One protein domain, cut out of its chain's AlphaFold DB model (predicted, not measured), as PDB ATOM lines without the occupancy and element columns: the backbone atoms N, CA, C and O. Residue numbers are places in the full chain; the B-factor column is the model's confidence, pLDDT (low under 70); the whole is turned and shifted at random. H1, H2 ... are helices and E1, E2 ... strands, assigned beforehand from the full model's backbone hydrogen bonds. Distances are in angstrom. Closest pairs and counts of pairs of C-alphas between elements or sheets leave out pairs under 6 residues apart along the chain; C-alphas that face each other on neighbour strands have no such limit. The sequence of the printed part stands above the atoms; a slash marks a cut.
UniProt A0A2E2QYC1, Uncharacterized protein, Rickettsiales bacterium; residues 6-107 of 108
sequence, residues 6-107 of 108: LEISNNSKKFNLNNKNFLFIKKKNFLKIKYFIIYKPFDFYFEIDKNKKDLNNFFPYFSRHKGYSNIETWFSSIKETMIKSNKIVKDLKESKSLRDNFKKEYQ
ATOM      1  N   LEU A   6      29.966  16.690  25.750       88.38
ATOM      2  CA  LEU A   6      31.040  16.029  25.013       88.38
ATOM      3  C   LEU A   6      30.714  15.906  23.520       88.38
ATOM      4  O   LEU A   6      31.555  16.241  22.690       88.38
ATOM      5  N   GLU A   7      29.499  15.486  23.158       87.19
ATOM      6  CA  GLU A   7      29.077  15.450  21.751       87.19
ATOM      7  C   GLU A   7      29.060  16.844  21.132       87.19
ATOM      8  O   GLU A   7      29.512  16.998  19.999       87.19
ATOM      9  N   ILE A   8      28.597  17.864  21.863       88.88
ATOM     10  CA  ILE A   8      28.629  19.255  21.387       88.88
ATOM     11  C   ILE A   8      30.076  19.698  21.141       88.88
ATOM     12  O   ILE A   8      30.369  20.246  20.082       88.88
ATOM     13  N   SER A   9      30.997  19.397  22.059       92.62
ATOM     14  CA  SER A   9      32.423  19.718  21.917       92.62
ATOM     15  C   SER A   9      33.068  18.998  20.724       92.62
ATOM     16  O   SER A   9      33.733  19.628  19.898       92.62
ATOM     17  N   ASN A  10      32.824  17.692  20.577       93.06
ATOM     18  CA  ASN A  10      33.367  16.885  19.482       93.06
ATOM     19  C   ASN A  10      32.850  17.360  18.119       93.06
ATOM     20  O   ASN A  10      33.635  17.539  17.186       93.06
ATOM     21  N   ASN A  11      31.548  17.629  18.011       91.75
ATOM     22  CA  ASN A  11      30.959  18.153  16.782       91.75
ATOM     23  C   ASN A  11      31.410  19.594  16.503       91.75
ATOM     24  O   ASN A  11      31.708  19.926  15.360       91.75
ATOM     25  N   SER A  12      31.555  20.436  17.530       92.88
ATOM     26  CA  SER A  12      32.084  21.798  17.374       92.88
ATOM     27  C   SER A  12      33.468  21.782  16.731       92.88
ATOM     28  O   SER A  12      33.704  22.501  15.763       92.88
ATOM     29  N   LYS A  13      34.360  20.897  17.197       94.06
ATOM     30  CA  LYS A  13      35.682  20.694  16.584       94.06
ATOM     31  C   LYS A  13      35.567  20.180  15.149       94.06
ATOM     32  O   LYS A  13      36.142  20.781  14.246       94.06
ATOM     33  N   LYS A  14      34.783  19.117  14.925       93.62
ATOM     34  CA  LYS A  14      34.587  18.495  13.601       93.62
ATOM     35  C   LYS A  14      34.111  19.499  12.547       93.62
ATOM     36  O   LYS A  14      34.577  19.475  11.411       93.62
ATOM     37  N   PHE A  15      33.196  20.390  12.918       90.69
ATOM     38  CA  PHE A  15      32.580  21.350  12.001       90.69
ATOM     39  C   PHE A  15      33.192  22.756  12.063       90.69
ATOM     40  O   PHE A  15      32.737  23.636  11.336       90.69
ATOM     41  N   ASN A  16      34.264  22.962  12.833       92.12
ATOM     42  CA  ASN A  16      34.910  24.263  13.030       92.12
ATOM     43  C   ASN A  16      33.933  25.352  13.526       92.12
ATOM     44  O   ASN A  16      33.870  26.455  12.984       92.12
ATOM     45  N   LEU A  17      33.134  25.018  14.539       90.50
ATOM     46  CA  LEU A  17      32.212  25.933  15.210       90.50
ATOM     47  C   LEU A  17      32.746  26.294  16.597       90.50
ATOM     48  O   LEU A  17      33.287  25.454  17.315       90.50
ATOM     49  N   ASN A  18      32.555  27.547  17.008       92.94
ATOM     50  CA  ASN A  18      32.923  27.974  18.356       92.94
ATOM     51  C   ASN A  18      32.003  27.327  19.406       92.94
ATOM     52  O   ASN A  18      30.832  27.686  19.516       92.94
ATOM     53  N   ASN A  19      32.561  26.422  20.212       92.06
ATOM     54  CA  ASN A  19      31.845  25.705  21.268       92.06
ATOM     55  C   ASN A  19      31.181  26.644  22.301       92.06
ATOM     56  O   ASN A  19      30.132  26.323  22.847       92.06
ATOM     57  N   LYS A  20      31.762  27.829  22.551       92.44
ATOM     58  CA  LYS A  20      31.230  28.814  23.514       92.44
ATOM     59  C   LYS A  20      29.905  29.439  23.074       92.44
ATOM     60  O   LYS A  20      29.184  29.983  23.900       92.44
ATOM     61  N   ASN A  21      29.582  29.353  21.786       92.88
ATOM     62  CA  ASN A  21      28.335  29.879  21.240       92.88
ATOM     63  C   ASN A  21      27.157  28.920  21.450       92.88
ATOM     64  O   ASN A  21      26.021  29.297  21.164       92.88
ATOM     65  N   PHE A  22      27.407  27.695  21.918       90.50
ATOM     66  CA  PHE A  22      26.349  26.741  22.203       90.50
ATOM     67  C   PHE A  22      25.780  26.956  23.604       90.50
ATOM     68  O   PHE A  22      26.496  26.926  24.602       90.50
ATOM     69  N   LEU A  23      24.463  27.108  23.671       88.12
ATOM     70  CA  LEU A  23      23.683  27.084  24.896       88.12
ATOM     71  C   LEU A  23      22.867  25.794  24.935       88.12
ATOM     72  O   LEU A  23      22.122  25.491  24.005       88.12
ATOM     73  N   PHE A  24      22.988  25.053  26.030       85.62
ATOM     74  CA  PHE A  24      22.204  23.851  26.277       85.62
ATOM     75  C   PHE A  24      21.099  24.140  27.289       85.62
ATOM     76  O   PHE A  24      21.365  24.639  28.381       85.62
ATOM     77  N   ILE A  25      19.864  23.786  26.948       83.88
ATOM     78  CA  ILE A  25      18.697  23.971  27.809       83.88
ATOM     79  C   ILE A  25      18.040  22.611  28.023       83.88
ATOM     80  O   ILE A  25      17.659  21.927  27.078       83.88
ATOM     81  N   LYS A  26      17.862  22.225  29.286       82.19
ATOM     82  CA  LYS A  26      17.117  21.027  29.675       82.19
ATOM     83  C   LYS A  26      15.791  21.450  30.295       82.19
ATOM     84  O   LYS A  26      15.784  22.119  31.323       82.19
ATOM     85  N   LYS A  27      14.676  21.012  29.713       78.00
ATOM     86  CA  LYS A  27      13.330  21.203  30.271       78.00
ATOM     87  C   LYS A  27      12.764  19.860  30.706       78.00
ATOM     88  O   LYS A  27      12.829  18.875  29.972       78.00
ATOM     89  N   LYS A  28      12.208  19.819  31.913       75.12
ATOM     90  CA  LYS A  28      11.557  18.637  32.477       75.12
ATOM     91  C   LYS A  28      10.100  18.983  32.765       75.12
ATOM     92  O   LYS A  28       9.842  19.846  33.593       75.12
ATOM     93  N   ASN A  29       9.187  18.272  32.114       72.69
ATOM     94  CA  ASN A  29       7.774  18.212  32.480       72.69
ATOM     95  C   ASN A  29       7.497  16.858  33.153       72.69
ATOM     96  O   ASN A  29       8.314  15.940  33.050       72.69
ATOM     97  N   PHE A  30       6.339  16.719  33.807       66.81
ATOM     98  CA  PHE A  30       5.953  15.529  34.588       66.81
ATOM     99  C   PHE A  30       6.179  14.180  33.874       66.81
ATOM    100  O   PHE A  30       6.536  13.209  34.529       66.81
ATOM    101  N   LEU A  31       6.047  14.123  32.542       71.19
ATOM    102  CA  LEU A  31       6.185  12.889  31.750       71.19
ATOM    103  C   LEU A  31       7.297  12.930  30.688       71.19
ATOM    104  O   LEU A  31       7.552  11.929  30.020       71.19
ATOM    105  N   LYS A  32       7.929  14.088  30.456       71.50
ATOM    106  CA  LYS A  32       8.831  14.282  29.309       71.50
ATOM    107  C   LYS A  32      10.016  15.162  29.673       71.50
ATOM    108  O   LYS A  32       9.858  16.214  30.287       71.50
ATOM    109  N   ILE A  33      11.203  14.746  29.241       75.25
ATOM    110  CA  ILE A  33      12.412  15.570  29.278       75.25
ATOM    111  C   ILE A  33      12.729  15.969  27.844       75.25
ATOM    112  O   ILE A  33      12.938  15.101  26.995       75.25
ATOM    113  N   LYS A  34      12.778  17.276  27.601       78.06
ATOM    114  CA  LYS A  34      13.209  17.864  26.338       78.06
ATOM    115  C   LYS A  34      14.564  18.524  26.521       78.06
ATOM    116  O   LYS A  34      14.852  19.104  27.573       78.06
ATOM    117  N   TYR A  35      15.379  18.444  25.486       80.25
ATOM    118  CA  TYR A  35      16.665  19.117  25.441       80.25
ATOM    119  C   TYR A  35      16.704  20.013  24.220       80.25
ATOM    120  O   TYR A  35      16.285  19.603  23.140       80.25
ATOM    121  N   PHE A  36      17.230  21.212  24.408       82.38
ATOM    122  CA  PHE A  36      17.403  22.190  23.355       82.38
ATOM    123  C   PHE A  36      18.863  22.598  23.290       82.38
ATOM    124  O   PHE A  36      19.520  22.777  24.319       82.38
ATOM    125  N   ILE A  37      19.358  22.757  22.074       86.00
ATOM    126  CA  ILE A  37      20.685  23.292  21.803       86.00
ATOM    127  C   ILE A  37      20.482  24.538  20.968       86.00
ATOM    128  O   ILE A  37      19.796  24.475  19.953       86.00
ATOM    129  N   ILE A  38      21.057  25.655  21.397       87.31
ATOM    130  CA  ILE A  38      20.993  26.930  20.689       87.31
ATOM    131  C   ILE A  38      22.406  27.354  20.310       87.31
ATOM    132  O   ILE A  38      23.295  27.309  21.153       87.31
ATOM    133  N   TYR A  39      22.612  27.808  19.079       88.50
ATOM    134  CA  TYR A  39      23.840  28.468  18.644       88.50
ATOM    135  C   TYR A  39      23.613  29.989  18.580       88.50
ATOM    136  O   TYR A  39      22.976  30.501  17.658       88.50
ATOM    137  N   LYS A  40      24.118  30.704  19.591       82.62
ATOM    138  CA  LYS A  40      23.747  32.083  19.966       82.62
ATOM    139  C   LYS A  40      24.021  33.229  18.971       82.62
ATOM    140  O   LYS A  40      23.283  34.200  19.063       82.62
ATOM    141  N   PRO A  41      24.978  33.203  18.020       74.94
ATOM    142  CA  PRO A  41      25.114  34.331  17.088       74.94
ATOM    143  C   PRO A  41      23.991  34.403  16.039       74.94
ATOM    144  O   PRO A  41      23.798  35.452  15.437       74.94
ATOM    145  N   PHE A  42      23.246  33.311  15.821       74.88
ATOM    146  CA  PHE A  42      22.201  33.239  14.788       74.88
ATOM    147  C   PHE A  42      20.887  32.615  15.278       74.88
ATOM    148  O   PHE A  42      19.959  32.401  14.492       74.88
ATOM    149  N   ASP A  43      20.814  32.303  16.574       76.31
ATOM    150  CA  ASP A  43      19.691  31.627  17.224       76.31
ATOM    151  C   ASP A  43      19.214  30.378  16.478       76.31
ATOM    152  O   ASP A  43      18.020  30.111  16.321       76.31
ATOM    153  N   PHE A  44      20.177  29.603  15.994       84.69
ATOM    154  CA  PHE A  44      19.913  28.282  15.449       84.69
ATOM    155  C   PHE A  44      19.575  27.355  16.599       84.69
ATOM    156  O   PHE A  44      20.296  27.352  17.592       84.69
ATOM    157  N   TYR A  45      18.494  26.587  16.488       82.75
ATOM    158  CA  TYR A  45      18.026  25.728  17.566       82.75
ATOM    159  C   TYR A  45      17.850  24.279  17.111       82.75
ATOM    160  O   TYR A  45      17.625  23.992  15.934       82.75
ATOM    161  N   PHE A  46      17.928  23.368  18.072       80.38
ATOM    162  CA  PHE A  46      17.751  21.938  17.872       80.38
ATOM    163  C   PHE A  46      17.043  21.327  19.075       80.38
ATOM    164  O   PHE A  46      17.590  21.346  20.178       80.38
ATOM    165  N   GLU A  47      15.837  20.794  18.873       79.19
ATOM    166  CA  GLU A  47      15.067  20.072  19.888       79.19
ATOM    167  C   GLU A  47      15.285  18.560  19.775       79.19
ATOM    168  O   GLU A  47      15.086  17.955  18.719       79.19
ATOM    169  N   ILE A  48      15.604  17.940  20.911       74.06
ATOM    170  CA  ILE A  48      15.677  16.487  21.070       74.06
ATOM    171  C   ILE A  48      14.516  16.013  21.926       74.06
ATOM    172  O   ILE A  48      14.392  16.396  23.098       74.06
ATOM    173  N   ASP A  49      13.758  15.065  21.390       69.38
ATOM    174  CA  ASP A  49      12.893  14.217  22.196       69.38
ATOM    175  C   ASP A  49      13.647  12.936  22.583       69.38
ATOM    176  O   ASP A  49      13.927  12.060  21.754       69.38
ATOM    177  N   LYS A  50      13.990  12.815  23.872       61.34
ATOM    178  CA  LYS A  50      14.732  11.658  24.399       61.34
ATOM    179  C   LYS A  50      13.985  10.341  24.160       61.34
ATOM    180  O   LYS A  50      14.638   9.313  23.982       61.34
ATOM    181  N   ASN A  51      12.653  10.377  24.126       61.69
ATOM    182  CA  ASN A  51      11.822   9.185  23.975       61.69
ATOM    183  C   ASN A  51      11.780   8.698  22.525       61.69
ATOM    184  O   ASN A  51      11.643   7.503  22.292       61.69
ATOM    185  N   LYS A  52      11.944   9.604  21.556       57.88
ATOM    186  CA  LYS A  52      11.921   9.256  20.130       57.88
ATOM    187  C   LYS A  52      13.304   9.032  19.530       57.88
ATOM    188  O   LYS A  52      13.398   8.509  18.432       57.88
ATOM    189  N   LYS A  53      14.384   9.401  20.239       58.19
ATOM    190  CA  LYS A  53      15.754   9.475  19.682       58.19
ATOM    191  C   LYS A  53      15.817  10.296  18.380       58.19
ATOM    192  O   LYS A  53      16.792  10.159  17.644       58.19
ATOM    193  N   ASP A  54      14.819  11.139  18.129       58.50
ATOM    194  CA  ASP A  54      14.572  11.750  16.829       58.50
ATOM    195  C   ASP A  54      14.335  13.257  16.949       58.50
ATOM    196  O   ASP A  54      14.131  13.802  18.042       58.50
ATOM    197  N   LEU A  55      14.415  13.914  15.799       64.06
ATOM    198  CA  LEU A  55      14.237  15.343  15.614       64.06
ATOM    199  C   LEU A  55      12.755  15.683  15.636       64.06
ATOM    200  O   LEU A  55      12.020  15.255  14.751       64.06
ATOM    201  N   ASN A  56      12.321  16.495  16.597       64.19
ATOM    202  CA  ASN A  56      10.983  17.080  16.509       64.19
ATOM    203  C   ASN A  56      11.021  18.442  15.809       64.19
ATOM    204  O   ASN A  56      10.196  18.679  14.941       64.19
ATOM    205  N   ASN A  57      11.971  19.321  16.158       70.25
ATOM    206  CA  ASN A  57      11.996  20.712  15.690       70.25
ATOM    207  C   ASN A  57      13.437  21.244  15.621       70.25
ATOM    208  O   ASN A  57      14.208  21.063  16.565       70.25
ATOM    209  N   PHE A  58      13.824  21.897  14.526       74.56
ATOM    210  CA  PHE A  58      15.178  22.429  14.352       74.56
ATOM    211  C   PHE A  58      15.233  23.598  13.363       74.56
ATOM    212  O   PHE A  58      14.388  23.744  12.481       74.56
ATOM    213  N   PHE A  59      16.270  24.419  13.498       73.44
ATOM    214  CA  PHE A  59      16.625  25.499  12.583       73.44
ATOM    215  C   PHE A  59      18.139  25.751  12.652       73.44
ATOM    216  O   PHE A  59      18.674  25.799  13.763       73.44
ATOM    217  N   PRO A  60      18.845  25.949  11.524       65.06
ATOM    218  CA  PRO A  60      18.386  25.886  10.133       65.06
ATOM    219  C   PRO A  60      18.151  24.438   9.659       65.06
ATOM    220  O   PRO A  60      18.526  23.488  10.349       65.06
ATOM    221  N   TYR A  61      17.483  24.268   8.507       66.38
ATOM    222  CA  TYR A  61      17.143  22.944   7.965       66.38
ATOM    223  C   TYR A  61      18.374  22.165   7.461       66.38
ATOM    224  O   TYR A  61      19.402  22.738   7.112       66.38
ATOM    225  N   PHE A  62      18.223  20.839   7.424       65.50
ATOM    226  CA  PHE A  62      19.236  19.820   7.182       65.50
ATOM    227  C   PHE A  62      19.636  19.711   5.708       65.50
ATOM    228  O   PHE A  62      18.830  19.309   4.867       65.50
ATOM    229  N   SER A  63      20.919  19.887   5.405       62.25
ATOM    230  CA  SER A  63      21.521  19.214   4.251       62.25
ATOM    231  C   SER A  63      21.765  17.749   4.636       62.25
ATOM    232  O   SER A  63      22.728  17.457   5.341       62.25
ATOM    233  N   ARG A  64      20.885  16.812   4.255       65.94
ATOM    234  CA  ARG A  64      21.088  15.391   4.597       65.94
ATOM    235  C   ARG A  64      22.382  14.878   3.962       65.94
ATOM    236  O   ARG A  64      22.479  14.789   2.742       65.94
ATOM    237  N   HIS A  65      23.337  14.496   4.804       72.06
ATOM    238  CA  HIS A  65      24.609  13.901   4.398       72.06
ATOM    239  C   HIS A  65      24.597  12.410   4.725       72.06
ATOM    240  O   HIS A  65      24.282  12.011   5.848       72.06
ATOM    241  N   LYS A  66      24.921  11.562   3.742       79.44
ATOM    242  CA  LYS A  66      24.951  10.109   3.946       79.44
ATOM    243  C   LYS A  66      26.012   9.769   4.999       79.44
ATOM    244  O   LYS A  66      27.166  10.157   4.860       79.44
ATOM    245  N   GLY A  67      25.612   9.039   6.040       82.00
ATOM    246  CA  GLY A  67      26.503   8.623   7.129       82.00
ATOM    247  C   GLY A  67      26.635   9.620   8.284       82.00
ATOM    248  O   GLY A  67      27.347   9.317   9.235       82.00
ATOM    249  N   TYR A  68      25.962  10.775   8.245       84.31
ATOM    250  CA  TYR A  68      25.888  11.674   9.401       84.31
ATOM    251  C   TYR A  68      24.685  11.328  10.273       84.31
ATOM    252  O   TYR A  68      23.587  11.069   9.780       84.31
ATOM    253  N   SER A  69      24.882  11.369  11.588       82.44
ATOM    254  CA  SER A  69      23.788  11.383  12.554       82.44
ATOM    255  C   SER A  69      22.976  12.680  12.457       82.44
ATOM    256  O   SER A  69      23.378  13.668  11.833       82.44
ATOM    257  N   ASN A  70      21.824  12.708  13.124       79.19
ATOM    258  CA  ASN A  70      20.959  13.884  13.145       79.19
ATOM    259  C   ASN A  70      21.650  15.122  13.757       79.19
ATOM    260  O   ASN A  70      21.511  16.223  13.228       79.19
ATOM    261  N   ILE A  71      22.439  14.949  14.826       83.19
ATOM    262  CA  ILE A  71      23.213  16.050  15.425       83.19
ATOM    263  C   ILE A  71      24.317  16.528  14.478       83.19
ATOM    264  O   ILE A  71      24.460  17.728  14.266       83.19
ATOM    265  N   GLU A  72      25.059  15.610  13.859       86.50
ATOM    266  CA  GLU A  72      26.115  15.960  12.904       86.50
ATOM    267  C   GLU A  72      25.549  16.710  11.704       86.50
ATOM    268  O   GLU A  72      26.131  17.688  11.242       86.50
ATOM    269  N   THR A  73      24.378  16.289  11.231       84.00
ATOM    270  CA  THR A  73      23.703  16.963  10.127       84.00
ATOM    271  C   THR A  73      23.288  18.381  10.512       84.00
ATOM    272  O   THR A  73      23.470  19.305   9.716       84.00
ATOM    273  N   TRP A  74      22.813  18.603  11.739       84.25
ATOM    274  CA  TRP A  74      22.510  19.954  12.211       84.25
ATOM    275  C   TRP A  74      23.765  20.824  12.368       84.25
ATOM    276  O   TRP A  74      23.774  21.949  11.877       84.25
ATOM    277  N   PHE A  75      24.860  20.308  12.938       88.38
ATOM    278  CA  PHE A  75      26.129  21.051  13.012       88.38
ATOM    279  C   PHE A  75      26.673  21.406  11.621       88.38
ATOM    280  O   PHE A  75      27.108  22.537  11.396       88.38
ATOM    281  N   SER A  76      26.596  20.470  10.670       86.50
ATOM    282  CA  SER A  76      26.921  20.739   9.266       86.50
ATOM    283  C   SER A  76      26.056  21.866   8.710       86.50
ATOM    284  O   SER A  76      26.565  22.771   8.058       86.50
ATOM    285  N   SER A  77      24.762  21.862   9.026       82.19
ATOM    286  CA  SER A  77      23.810  22.869   8.550       82.19
ATOM    287  C   SER A  77      24.089  24.260   9.129       82.19
ATOM    288  O   SER A  77      23.986  25.244   8.398       82.19
ATOM    289  N   ILE A  78      24.519  24.367  10.396       86.12
ATOM    290  CA  ILE A  78      24.996  25.636  10.984       86.12
ATOM    291  C   ILE A  78      26.166  26.179  10.160       86.12
ATOM    292  O   ILE A  78      26.126  27.321   9.698       86.12
ATOM    293  N   LYS A  79      27.188  25.343   9.939       85.12
ATOM    294  CA  LYS A  79      28.385  25.716   9.181       85.12
ATOM    295  C   LYS A  79      28.036  26.133   7.753       85.12
ATOM    296  O   LYS A  79      28.489  27.169   7.282       85.12
ATOM    297  N   GLU A  80      27.221  25.342   7.066       80.19
ATOM    298  CA  GLU A  80      26.807  25.630   5.695       80.19
ATOM    299  C   GLU A  80      25.999  26.919   5.591       80.19
ATOM    300  O   GLU A  80      26.214  27.684   4.654       80.19
ATOM    301  N   THR A  81      25.127  27.195   6.562       78.44
ATOM    302  CA  THR A  81      24.356  28.444   6.613       78.44
ATOM    303  C   THR A  81      25.273  29.650   6.821       78.44
ATOM    304  O   THR A  81      25.118  30.654   6.131       78.44
ATOM    305  N   MET A  82      26.272  29.536   7.707       78.88
ATOM    306  CA  MET A  82      27.268  30.592   7.938       78.88
ATOM    307  C   MET A  82      28.170  30.838   6.719       78.88
ATOM    308  O   MET A  82      28.494  31.984   6.432       78.88
ATOM    309  N   ILE A  83      28.576  29.782   6.001       74.56
ATOM    310  CA  ILE A  83      29.471  29.883   4.834       74.56
ATOM    311  C   ILE A  83      28.733  30.382   3.594       74.56
ATOM    312  O   ILE A  83      29.264  31.200   2.849       74.56
ATOM    313  N   LYS A  84      27.548  29.832   3.309       64.75
ATOM    314  CA  LYS A  84      26.928  29.996   1.990       64.75
ATOM    315  C   LYS A  84      26.077  31.249   1.859       64.75
ATOM    316  O   LYS A  84      25.703  31.517   0.725       64.75
ATOM    317  N   SER A  85      25.709  31.918   2.958       55.81
ATOM    318  CA  SER A  85      24.756  33.048   3.059       55.81
ATOM    319  C   SER A  85      23.418  32.933   2.286       55.81
ATOM    320  O   SER A  85      22.539  33.747   2.526       55.81
ATOM    321  N   ASN A  86      23.218  31.934   1.409       48.94
ATOM    322  CA  ASN A  86      22.213  31.937   0.343       48.94
ATOM    323  C   ASN A  86      21.974  30.582  -0.375       48.94
ATOM    324  O   ASN A  86      21.457  30.573  -1.491       48.94
ATOM    325  N   LYS A  87      22.271  29.410   0.209       43.81
ATOM    326  CA  LYS A  87      21.752  28.139  -0.359       43.81
ATOM    327  C   LYS A  87      20.488  27.696   0.368       43.81
ATOM    328  O   LYS A  87      20.522  26.927   1.321       43.81
ATOM    329  N   ILE A  88      19.382  28.258  -0.112       45.53
ATOM    330  CA  ILE A  88      18.016  27.971   0.307       45.53
ATOM    331  C   ILE A  88      17.616  26.596  -0.229       45.53
ATOM    332  O   ILE A  88      17.612  26.361  -1.436       45.53
ATOM    333  N   VAL A  89      17.223  25.706   0.675       43.66
ATOM    334  CA  VAL A  89      16.323  24.591   0.373       43.66
ATOM    335  C   VAL A  89      15.015  24.936   1.093       43.66
ATOM    336  O   VAL A  89      15.083  25.341   2.253       43.66
ATOM    337  N   LYS A  90      13.868  24.886   0.387       40.03
ATOM    338  CA  LYS A  90      12.495  25.133   0.901       40.03
ATOM    339  C   LYS A  90      12.396  24.669   2.369       40.03
ATOM    340  O   LYS A  90      12.616  23.494   2.614       40.03
ATOM    341  N   ASP A  91      12.139  25.470   3.395       55.25
ATOM    342  CA  ASP A  91      11.341  26.682   3.492       55.25
ATOM    343  C   ASP A  91      11.789  27.460   4.753       55.25
ATOM    344  O   ASP A  91      11.437  27.120   5.884       55.25
ATOM    345  N   LEU A  92      12.622  28.498   4.583       58.62
ATOM    346  CA  LEU A  92      13.114  29.324   5.700       58.62
ATOM    347  C   LEU A  92      11.966  29.888   6.552       58.62
ATOM    348  O   LEU A  92      12.173  30.135   7.739       58.62
ATOM    349  N   LYS A  93      10.775  30.103   5.969       62.91
ATOM    350  CA  LYS A  93       9.630  30.687   6.677       62.91
ATOM    351  C   LYS A  93       9.072  29.742   7.735       62.91
ATOM    352  O   LYS A  93       8.850  30.190   8.857       62.91
ATOM    353  N   GLU A  94       8.897  28.459   7.423       65.19
ATOM    354  CA  GLU A  94       8.376  27.475   8.383       65.19
ATOM    355  C   GLU A  94       9.351  27.263   9.542       65.19
ATOM    356  O   GLU A  94       8.973  27.356  10.709       65.19
ATOM    357  N   SER A  95      10.639  27.070   9.244       66.62
ATOM    358  CA  SER A  95      11.641  26.844  10.290       66.62
ATOM    359  C   SER A  95      11.903  28.095  11.139       66.62
ATOM    360  O   SER A  95      12.124  27.987  12.348       66.62
ATOM    361  N   LYS A  96      11.826  29.291  10.535       73.00
ATOM    362  CA  LYS A  96      11.850  30.567  11.262       73.00
ATOM    363  C   LYS A  96      10.624  30.711  12.163       73.00
ATOM    364  O   LYS A  96      10.790  31.083  13.316       73.00
ATOM    365  N   SER A  97       9.428  30.378  11.677       77.00
ATOM    366  CA  SER A  97       8.198  30.400  12.479       77.00
ATOM    367  C   SER A  97       8.299  29.460  13.682       77.00
ATOM    368  O   SER A  97       8.022  29.867  14.807       77.00
ATOM    369  N   LEU A  98       8.806  28.236  13.487       72.81
ATOM    370  CA  LEU A  98       9.059  27.300  14.586       72.81
ATOM    371  C   LEU A  98      10.068  27.859  15.602       72.81
ATOM    372  O   LEU A  98       9.822  27.785  16.805       72.81
ATOM    373  N   ARG A  99      11.171  28.465  15.138       75.75
ATOM    374  CA  ARG A  99      12.147  29.141  16.011       75.75
ATOM    375  C   ARG A  99      11.505  30.287  16.792       75.75
ATOM    376  O   ARG A  99      11.729  30.407  17.990       75.75
ATOM    377  N   ASP A 100      10.756  31.152  16.119       79.56
ATOM    378  CA  ASP A 100      10.185  32.359  16.717       79.56
ATOM    379  C   ASP A 100       9.086  31.994  17.730       79.56
ATOM    380  O   ASP A 100       9.045  32.553  18.826       79.56
ATOM    381  N   ASN A 101       8.266  30.981  17.426       79.69
ATOM    382  CA  ASN A 101       7.303  30.409  18.367       79.69
ATOM    383  C   ASN A 101       7.999  29.792  19.582       79.69
ATOM    384  O   ASN A 101       7.580  30.048  20.709       79.69
ATOM    385  N   PHE A 102       9.090  29.050  19.372       75.62
ATOM    386  CA  PHE A 102       9.917  28.537  20.460       75.62
ATOM    387  C   PHE A 102      10.434  29.688  21.341       75.62
ATOM    388  O   PHE A 102      10.209  29.700  22.547       75.62
ATOM    389  N   LYS A 103      11.044  30.724  20.763       74.38
ATOM    390  CA  LYS A 103      11.508  31.885  21.539       74.38
ATOM    391  C   LYS A 103      10.397  32.530  22.365       74.38
ATOM    392  O   LYS A 103      10.608  32.845  23.532       74.38
ATOM    393  N   LYS A 104       9.203  32.672  21.785       81.94
ATOM    394  CA  LYS A 104       8.029  33.220  22.472       81.94
ATOM    395  C   LYS A 104       7.568  32.335  23.634       81.94
ATOM    396  O   LYS A 104       7.313  32.850  24.717       81.94
ATOM    397  N   GLU A 105       7.462  31.025  23.417       75.38
ATOM    398  CA  GLU A 105       7.031  30.055  24.435       75.38
ATOM    399  C   GLU A 105       8.037  29.958  25.592       75.38
ATOM    400  O   GLU A 105       7.651  29.794  26.750       75.38
ATOM    401  N   TYR A 106       9.330  30.082  25.287       68.81
ATOM    402  CA  TYR A 106      10.407  29.819  26.238       68.81
ATOM    403  C   TYR A 106      11.127  31.071  26.761       68.81
ATOM    404  O   TYR A 106      11.979  30.918  27.633       68.81
ATOM    405  N   GLN A 107      10.754  32.272  26.299       72.06
ATOM    406  CA  GLN A 107      11.337  33.570  26.684       72.06
ATOM    407  C   GLN A 107      12.870  33.614  26.527       72.06
ATOM    408  O   GLN A 107      13.590  34.039  27.432       72.06
TER     409      GLN A 107
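What this domain is: This is residues 6 to 107 of the 108 residues of an uncharacterized protein of Rickettsiales bacterium (UniProt A0A2E2QYC1). A twisted sheet of four strands is the middle layer, with H2 over one face and H3 over the other; H2 runs along the strands and H3 across them. H1 packs on H2 and only grazes the sheet. The printed part has 102 residues, with three named helices and four named strands in the order H1 E1 E2 E3 E4 H2 H3. The sheet's order is E1 - E2 - E3 - E4, all antiparallel, and the class is mixed, helices and strands. The whole is compact, with a radius of gyration of the C-alphas of 13.4 A, and rounded, spanning 41 by 31 by 27 A.

How they stand to each other: H1, residues 6 to 15, only grazes the sheet with its residues 8 to 12. E1, residues 22 to 29, E2, residues 32 to 39, E3, residues 44 to 49, and E4, residues 54 to 59, form a meander, each strand the antiparallel neighbour of the one before. E1 and E2 are a hairpin, with N 25 and O 36 2.8 A apart, within hydrogen-bond range. The hairpin E2 and E3 has N 37 and O 46 at 3.0 A, and the hairpin E3 and E4 has N 47 and O 57 at 2.8 A, both within hydrogen-bond range. H2, residues 70 to 84, lies over E3 and E4 at a height over the sheet of 9.5 A, along the strands at 9 degrees to E3 on the local plane. The closest C-alphas of H2 and E3 are those of Ile 78 and Phe 44, 7.3 A apart. H1 and H2 touch, their closest C-alphas being those of Phe 15 and Ser 76, 6.3 A apart; they run the same way at a tilt of 37 degrees, only just steep. H3, residues 92 to 106, is on the opposite face from H2, over E3 and E4 at a height of 8.9 A, across the strands at 66 degrees to E3 on the local plane. The closest C-alphas of H3 and E4 are those of Ser 95 and Phe 59, 5.6 A apart. H3 is apart from H1 and from H2. In H1, H2 and H3 every O i to N i+4 pair is within hydrogen-bond range.

Where its parts are: H1 begins at C-alpha 6, (31.040, 16.029, 25.013), and is 14.1 A long from first to last C-alpha. E1 measures 22.9 A, E2 23.2 A, E3 17.1 A and E4 14.5 A. H2 measures 20.5 A and H3 20.7 A, ending at C-alpha 106, (10.407, 29.819, 26.238).

The domain as a whole: The two C-alphas farthest apart are those of Phe 30 and Lys 84, 41.4 A. The printed part has no cut, and no link is long. Its mean pLDDT is 76.2, with values under 70 at residues 30, 49 to 56, 60 to 64, 84 to 95 and 106.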